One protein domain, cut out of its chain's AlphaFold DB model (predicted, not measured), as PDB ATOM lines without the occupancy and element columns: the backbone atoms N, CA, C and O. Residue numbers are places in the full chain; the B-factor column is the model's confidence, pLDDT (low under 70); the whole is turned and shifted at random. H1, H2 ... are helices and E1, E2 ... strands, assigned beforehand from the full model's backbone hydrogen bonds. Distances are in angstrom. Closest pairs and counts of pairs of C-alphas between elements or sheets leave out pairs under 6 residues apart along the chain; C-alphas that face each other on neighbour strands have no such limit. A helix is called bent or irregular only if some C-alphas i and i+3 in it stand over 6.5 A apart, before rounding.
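Overview. This is residues 4 to 58 of the 304 residues of an uncharacterized protein of Acinetobacter sp. ANC 3832 (UniProt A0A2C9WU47). A small sheet of three short strands, E2, E1 and E3, lies between helix H1 at one end and a long loop, residues 38 to 50, that reaches toward the other end and folds back to helix H2 near E2. The 55 printed residues run E1, E2, H1, E3, H2; the sheet's order is E2, E1, E3, antiparallel throughout. The class is mixed, helices and strands. The whole is compact, with a radius of gyration of the C-alphas of 11.4 A, yet elongated, spanning 35 by 22 by 16 A.

Arrangement. E1, residues 4 to 7, is the inner strand and forms a hairpin with E2, residues 10 to 14, with N 5 and O 12 at 2.9 A, within hydrogen-bond range. Helix H1, residues 20 to 29, follows, then edge strand E3, residues 34 to 37, where N 6 and O 35 are 2.8 A apart. E2, H1 and E3 form a split strand-helix-strand unit, two strands of one sheet joined through a helix, with E1 between them in the sheet, and its crossover is right-handed. H1 only grazes the sheet; its closest C-alphas to E3 are those of Lys 23 and Val 34, 5.9 A apart. H2, residues 51 to 57, also only grazes it; the C-alphas of Val 12 and Thr 51 are its closest to E2, at 6.5 A. H1 and H2 are apart. Each O i to N i+4 pair in H1 is within hydrogen-bond range; in H2 0 of 3 are, against 3 of 4 O i to N i+3 pairs.

Along the chain. E1 begins at C-alpha 4 (4.743, 6.198, -24.324) and is 9.8 A long; E2 measures 12.4 A, H1 14.1 A and E3 9.4 A. H2, 10.9 A, ends at C-alpha 57 (4.990, -11.557, -25.483) and is irregular, with C-alphas 52 and 55 7.3 A apart.

Size, cuts and confidence. The two farthest C-alphas, of Asp 28 and Gly 43, are 35.6 A apart. The printed part has no cut; the link from E3 to H2 is long. Residues 39 to 43 and 45 have pLDDT under 70.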
ATOM      1  N   PHE A   4       4.368   7.469 -24.926       89.81
ATOM      2  CA  PHE A   4       4.743   6.198 -24.324       89.81
ATOM      3  C   PHE A   4       3.499   5.476 -23.826       89.81
ATOM      4  O   PHE A   4       2.645   6.070 -23.164       89.81
ATOM      5  N   LEU A   5       3.398   4.196 -24.154       90.56
ATOM      6  CA  LEU A   5       2.310   3.340 -23.709       90.56
ATOM      7  C   LEU A   5       2.872   2.142 -22.962       90.56
ATOM      8  O   LEU A   5       3.828   1.514 -23.416       90.56
ATOM      9  N   ASN A   6       2.225   1.811 -21.853       89.62
ATOM     10  CA  ASN A   6       2.427   0.574 -21.127       89.62
ATOM     11  C   ASN A   6       1.384  -0.447 -21.586       89.62
ATOM     12  O   ASN A   6       0.183  -0.251 -21.376       89.62
ATOM     13  N   LEU A   7       1.842  -1.526 -22.217       87.50
ATOM     14  CA  LEU A   7       1.034  -2.686 -22.576       87.50
ATOM     15  C   LEU A   7       1.524  -3.881 -21.763       87.50
ATOM     16  O   LEU A   7       2.440  -4.588 -22.173       87.50
ATOM     17  N   CYS A   8       0.931  -4.093 -20.589       83.19
ATOM     18  CA  CYS A   8       1.266  -5.213 -19.700       83.19
ATOM     19  C   CYS A   8       2.754  -5.308 -19.349       83.19
ATOM     20  O   CYS A   8       3.352  -6.380 -19.392       83.19
ATOM     21  N   GLY A   9       3.356  -4.172 -19.005       83.75
ATOM     22  CA  GLY A   9       4.777  -4.085 -18.681       83.75
ATOM     23  C   GLY A   9       5.683  -3.901 -19.898       83.75
ATOM     24  O   GLY A   9       6.875  -3.665 -19.720       83.75
ATOM     25  N   LEU A  10       5.145  -3.947 -21.122       89.56
ATOM     26  CA  LEU A  10       5.874  -3.548 -22.323       89.56
ATOM     27  C   LEU A  10       5.736  -2.046 -22.522       89.56
ATOM     28  O   LEU A  10       4.638  -1.539 -22.748       89.56
ATOM     29  N   LEU A  11       6.862  -1.345 -22.484       90.81
ATOM     30  CA  LEU A  11       6.905   0.068 -22.817       90.81
ATOM     31  C   LEU A  11       7.124   0.226 -24.323       90.81
ATOM     32  O   LEU A  11       8.143  -0.218 -24.857       90.81
ATOM     33  N   VAL A  12       6.176   0.853 -25.012       90.69
ATOM     34  CA  VAL A  12       6.249   1.118 -26.456       90.69
ATOM     35  C   VAL A  12       6.141   2.613 -26.729       90.69
ATOM     36  O   VAL A  12       5.548   3.358 -25.950       90.69
ATOM     37  N   SER A  13       6.718   3.053 -27.845       90.06
ATOM     38  CA  SER A  13       6.617   4.431 -28.328       90.06
ATOM     39  C   SER A  13       5.735   4.461 -29.567       90.06
ATOM     40  O   SER A  13       5.992   3.717 -30.513       90.06
ATOM     41  N   VAL A  14       4.725   5.327 -29.568       90.44
ATOM     42  CA  VAL A  14       3.753   5.442 -30.662       90.44
ATOM     43  C   VAL A  14       3.498   6.893 -31.053       90.44
ATOM     44  O   VAL A  14       3.770   7.810 -30.279       90.44
ATOM     45  N   ASN A  15       2.957   7.117 -32.249       88.38
ATOM     46  CA  ASN A  15       2.657   8.455 -32.770       88.38
ATOM     47  C   ASN A  15       1.339   9.051 -32.239       88.38
ATOM     48  O   ASN A  15       1.142  10.263 -32.320       88.38
ATOM     49  N   GLY A  16       0.451   8.230 -31.672       86.25
ATOM     50  CA  GLY A  16      -0.847   8.657 -31.150       86.25
ATOM     51  C   GLY A  16      -1.429   7.659 -30.151       86.25
ATOM     52  O   GLY A  16      -0.989   6.512 -30.080       86.25
ATOM     53  N   LEU A  17      -2.406   8.103 -29.356       87.50
ATOM     54  CA  LEU A  17      -3.142   7.206 -28.464       87.50
ATOM     55  C   LEU A  17      -4.039   6.280 -29.300       87.50
ATOM     56  O   LEU A  17      -4.735   6.785 -30.183       87.50
ATOM     57  N   PRO A  18      -4.069   4.966 -29.016       90.62
ATOM     58  CA  PRO A  18      -5.022   4.067 -29.651       90.62
ATOM     59  C   PRO A  18      -6.445   4.462 -29.254       90.62
ATOM     60  O   PRO A  18      -6.676   4.955 -28.143       90.62
ATOM     61  N   ASP A  19      -7.400   4.222 -30.147       93.38
ATOM     62  CA  ASP A  19      -8.811   4.412 -29.839       93.38
ATOM     63  C   ASP A  19      -9.308   3.361 -28.829       93.38
ATOM     64  O   ASP A  19      -8.663   2.340 -28.574       93.38
ATOM     65  N   GLU A  20     -10.477   3.608 -28.239       93.06
ATOM     66  CA  GLU A  20     -11.049   2.728 -27.215       93.06
ATOM     67  C   GLU A  20     -11.350   1.312 -27.727       93.06
ATOM     68  O   GLU A  20     -11.272   0.356 -26.954       93.06
ATOM     69  N   THR A  21     -11.633   1.140 -29.020       95.06
ATOM     70  CA  THR A  21     -11.874  -0.188 -29.601       95.06
ATOM     71  C   THR A  21     -10.594  -1.001 -29.596       95.06
ATOM     72  O   THR A  21     -10.594  -2.129 -29.109       95.06
ATOM     73  N   LEU A  22      -9.482  -0.421 -30.059       94.06
ATOM     74  CA  LEU A  22      -8.200  -1.117 -30.052       94.06
ATOM     75  C   LEU A  22      -7.768  -1.456 -28.621       94.06
ATOM     76  O   LEU A  22      -7.334  -2.575 -28.361       94.06
ATOM     77  N   LYS A  23      -7.965  -0.543 -27.659       94.31
ATOM     78  CA  LYS A  23      -7.730  -0.845 -26.234       94.31
ATOM     79  C   LYS A  23      -8.587  -2.011 -25.741       94.31
ATOM     80  O   LYS A  23      -8.082  -2.857 -25.007       94.31
ATOM     81  N   THR A  24      -9.854  -2.064 -26.152       94.69
ATOM     82  CA  THR A  24     -10.778  -3.155 -25.812       94.69
ATOM     83  C   THR A  24     -10.310  -4.474 -26.417       94.69
ATOM     84  O   THR A  24     -10.252  -5.467 -25.707       94.69
ATOM     85  N   PHE A  25      -9.850  -4.492 -27.671       95.19
ATOM     86  CA  PHE A  25      -9.266  -5.699 -28.263       95.19
ATOM     87  C   PHE A  25      -8.040  -6.184 -27.483       95.19
ATOM     88  O   PHE A  25      -7.917  -7.369 -27.186       95.19
ATOM     89  N   TYR A  26      -7.147  -5.288 -27.072       94.12
ATOM     90  CA  TYR A  26      -6.026  -5.672 -26.210       94.12
ATOM     91  C   TYR A  26      -6.482  -6.239 -24.854       94.12
ATOM     92  O   TYR A  26      -5.890  -7.203 -24.357       94.12
ATOM     93  N   ALA A  27      -7.553  -5.694 -24.275       93.62
ATOM     94  CA  ALA A  27      -8.130  -6.197 -23.032       93.62
ATOM     95  C   ALA A  27      -8.793  -7.570 -23.203       93.62
ATOM     96  O   ALA A  27      -8.611  -8.439 -22.355       93.62
ATOM     97  N   ASP A  28      -9.501  -7.796 -24.303       93.50
ATOM     98  CA  ASP A  28     -10.243  -9.033 -24.532       93.50
ATOM     99  C   ASP A  28      -9.318 -10.179 -24.960       93.50
ATOM    100  O   ASP A  28      -9.433 -11.292 -24.450       93.50
ATOM    101  N   TYR A  29      -8.363  -9.904 -25.855       91.94
ATOM    102  CA  TYR A  29      -7.558 -10.934 -26.519       91.94
ATOM    103  C   TYR A  29      -6.189 -11.172 -25.876       91.94
ATOM    104  O   TYR A  29      -5.675 -12.290 -25.927       91.94
ATOM    105  N   TYR A  30      -5.587 -10.141 -25.278       91.44
ATOM    106  CA  TYR A  30      -4.322 -10.254 -24.538       91.44
ATOM    107  C   TYR A  30      -4.506 -10.117 -23.023       91.44
ATOM    108  O   TYR A  30      -3.521 -10.172 -22.290       91.44
ATOM    109  N   HIS A  31      -5.744  -9.936 -22.540       90.88
ATOM    110  CA  HIS A  31      -6.041  -9.702 -21.120       90.88
ATOM    111  C   HIS A  31      -5.259  -8.514 -20.548       90.88
ATOM    112  O   HIS A  31      -4.836  -8.508 -19.391       90.88
ATOM    113  N   CYS A  32      -5.069  -7.497 -21.396       86.69
ATOM    114  CA  CYS A  32      -4.128  -6.419 -21.177       86.69
ATOM    115  C   CYS A  32      -4.759  -5.033 -21.259       86.69
ATOM    116  O   CYS A  32      -5.521  -4.735 -22.173       86.69
ATOM    117  N   ARG A  33      -4.379  -4.130 -20.350       89.12
ATOM    118  CA  ARG A  33      -4.742  -2.711 -20.464       89.12
ATOM    119  C   ARG A  33      -3.635  -1.940 -21.165       89.12
ATOM    120  O   ARG A  33      -2.463  -2.120 -20.847       89.12
ATOM    121  N   VAL A  34      -4.034  -1.036 -22.053       89.75
ATOM    122  CA  VAL A  34      -3.135  -0.063 -22.676       89.75
ATOM    123  C   VAL A  34      -3.237   1.248 -21.906       89.75
ATOM    124  O   VAL A  34      -4.286   1.895 -21.908       89.75
ATOM    125  N   ILE A  35      -2.163   1.622 -21.216       89.81
ATOM    126  CA  ILE A  35      -2.131   2.794 -20.336       89.81
ATOM    127  C   ILE A  35      -1.127   3.797 -20.895       89.81
ATOM    128  O   ILE A  35      -0.002   3.431 -21.227       89.81
ATOM    129  N   ALA A  36      -1.525   5.065 -20.997       88.00
ATOM    130  CA  ALA A  36      -0.594   6.132 -21.338       88.00
ATOM    131  C   ALA A  36       0.368   6.372 -20.173       88.00
ATOM    132  O   ALA A  36      -0.065   6.598 -19.043       88.00
ATOM    133  N   GLU A  37       1.666   6.327 -20.454       83.75
ATOM    134  CA  GLU A  37       2.713   6.526 -19.460       83.75
ATOM    135  C   GLU A  37       3.364   7.898 -19.654       83.75
ATOM    136  O   GLU A  37       3.490   8.406 -20.774       83.75
ATOM    137  N   GLN A  38       3.743   8.543 -18.549       77.62
ATOM    138  CA  GLN A  38       4.461   9.810 -18.625       77.62
ATOM    139  C   GLN A  38       5.839   9.583 -19.246       77.62
ATOM    140  O   GLN A  38       6.454   8.533 -19.054       77.62
ATOM    141  N   ALA A  39       6.334  10.576 -19.987       68.50
ATOM    142  CA  ALA A  39       7.671  10.500 -20.557       68.50
ATOM    143  C   ALA A  39       8.704  10.227 -19.443       68.50
ATOM    144  O   ALA A  39       8.606  10.837 -18.371       68.50
ATOM    145  N   PRO A  40       9.688   9.340 -19.680       67.38
ATOM    146  CA  PRO A  40      10.708   9.031 -18.689       67.38
ATOM    147  C   PRO A  40      11.396  10.307 -18.196       67.38
ATOM    148  O   PRO A  40      11.608  11.253 -18.963       67.38
ATOM    149  N   ALA A  41      11.782  10.328 -16.919       69.19
ATOM    150  CA  ALA A  41      12.558  11.433 -16.369       69.19
ATOM    151  C   ALA A  41      13.848  11.649 -17.184       69.19
ATOM    152  O   ALA A  41      14.481  10.692 -17.641       69.19
ATOM    153  N   LYS A  42      14.251  12.916 -17.361       60.25
ATOM    154  CA  LYS A  42      15.472  13.280 -18.101       60.25
ATOM    155  C   LYS A  42      16.670  12.465 -17.595       60.25
ATOM    156  O   LYS A  42      17.003  12.537 -16.418       60.25
ATOM    157  N   GLY A  43      17.323  11.737 -18.501       60.75
ATOM    158  CA  GLY A  43      18.502  10.912 -18.209       60.75
ATOM    159  C   GLY A  43      18.233   9.407 -18.108       60.75
ATOM    160  O   GLY A  43      19.188   8.637 -18.091       60.75
ATOM    161  N   ILE A  44      16.968   8.972 -18.104       70.31
ATOM    162  CA  ILE A  44      16.599   7.552 -18.181       70.31
ATOM    163  C   ILE A  44      16.280   7.210 -19.638       70.31
ATOM    164  O   ILE A  44      15.362   7.782 -20.223       70.31
ATOM    165  N   ILE A  45      17.032   6.275 -20.226       69.69
ATOM    166  CA  ILE A  45      16.713   5.704 -21.541       69.69
ATOM    167  C   ILE A  45      15.834   4.471 -21.293       69.69
ATOM    168  O   ILE A  45      16.350   3.462 -20.809       69.69
ATOM    169  N   PRO A  46      14.518   4.527 -21.564       73.19
ATOM    170  CA  PRO A  46      13.655   3.366 -21.403       73.19
ATOM    171  C   PRO A  46      14.019   2.273 -22.412       73.19
ATOM    172  O   PRO A  46      14.307   2.560 -23.576       73.19
ATOM    173  N   GLN A  47      13.941   1.010 -21.993       82.75
ATOM    174  CA  GLN A  47      13.991  -0.109 -22.928       82.75
ATOM    175  C   GLN A  47      12.648  -0.197 -23.659       82.75
ATOM    176  O   GLN A  47      11.648  -0.629 -23.091       82.75
ATOM    177  N   LEU A  48      12.627   0.248 -24.915       86.31
ATOM    178  CA  LEU A  48      11.423   0.237 -25.740       86.31
ATOM    179  C   LEU A  48      11.266  -1.097 -26.460       86.31
ATOM    180  O   LEU A  48      12.195  -1.598 -27.097       86.31
ATOM    181  N   THR A  49      10.057  -1.639 -26.401       87.50
ATOM    182  CA  THR A  49       9.657  -2.788 -27.204       87.50
ATOM    183  C   THR A  49       9.126  -2.290 -28.550       87.50
ATOM    184  O   THR A  49       8.210  -1.467 -28.575       87.50
ATOM    185  N   PRO A  50       9.666  -2.763 -29.687       87.94
ATOM    186  CA  PRO A  50       9.083  -2.466 -30.988       87.94
ATOM    187  C   PRO A  50       7.654  -3.013 -31.078       87.94
ATOM    188  O   PRO A  50       7.406  -4.158 -30.700       87.94
ATOM    189  N   THR A  51       6.728  -2.224 -31.619       87.44
ATOM    190  CA  THR A  51       5.295  -2.571 -31.704       87.44
ATOM    191  C   THR A  51       5.048  -3.885 -32.455       87.44
ATOM    192  O   THR A  51       4.280  -4.728 -31.998       87.44
ATOM    193  N   HIS A  52       5.804  -4.143 -33.523       84.44
ATOM    194  CA  HIS A  52       5.749  -5.395 -34.287       84.44
ATOM    195  C   HIS A  52       6.169  -6.648 -33.490       84.44
ATOM    196  O   HIS A  52       5.944  -7.764 -33.940       84.44
ATOM    197  N   LYS A  53       6.803  -6.502 -32.318       87.06
ATOM    198  CA  LYS A  53       7.165  -7.633 -31.445       87.06
ATOM    199  C   LYS A  53       6.136  -7.905 -30.356       87.06
ATOM    200  O   LYS A  53       6.287  -8.895 -29.651       87.06
ATOM    201  N   ILE A  54       5.106  -7.068 -30.207       88.69
ATOM    202  CA  ILE A  54       4.125  -7.188 -29.119       88.69
ATOM    203  C   ILE A  54       3.529  -8.601 -29.069       88.69
ATOM    204  O   ILE A  54       3.495  -9.194 -27.997       88.69
ATOM    205  N   ALA A  55       3.143  -9.178 -30.212       88.25
ATOM    206  CA  ALA A  55       2.544 -10.515 -30.276       88.25
ATOM    207  C   ALA A  55       3.417 -11.626 -29.658       88.25
ATOM    208  O   ALA A  55       2.886 -12.572 -29.082       88.25
ATOM    209  N   MET A  56       4.749 -11.490 -29.700       87.88
ATOM    210  CA  MET A  56       5.690 -12.478 -29.152       87.88
ATOM    211  C   MET A  56       5.609 -12.611 -27.627       87.88
ATOM    212  O   MET A  56       6.001 -13.637 -27.078       87.88
ATOM    213  N   TYR A  57       5.108 -11.582 -26.942       88.06
ATOM    214  CA  TYR A  57       4.990 -11.557 -25.483       88.06
ATOM    215  C   TYR A  57       3.656 -12.120 -24.976       88.06
ATOM    216  O   TYR A  57       3.495 -12.307 -23.772       88.06
ATOM    217  N   PHE A  58       2.716 -12.426 -25.878       86.62
ATOM    218  CA  PHE A  58       1.399 -12.982 -25.554       86.62
ATOM    219  C   PHE A  58       1.208 -14.310 -26.299       86.62
ATOM    220  O   PHE A  58       0.462 -14.365 -27.285       86.62
TER     221      PHE A  58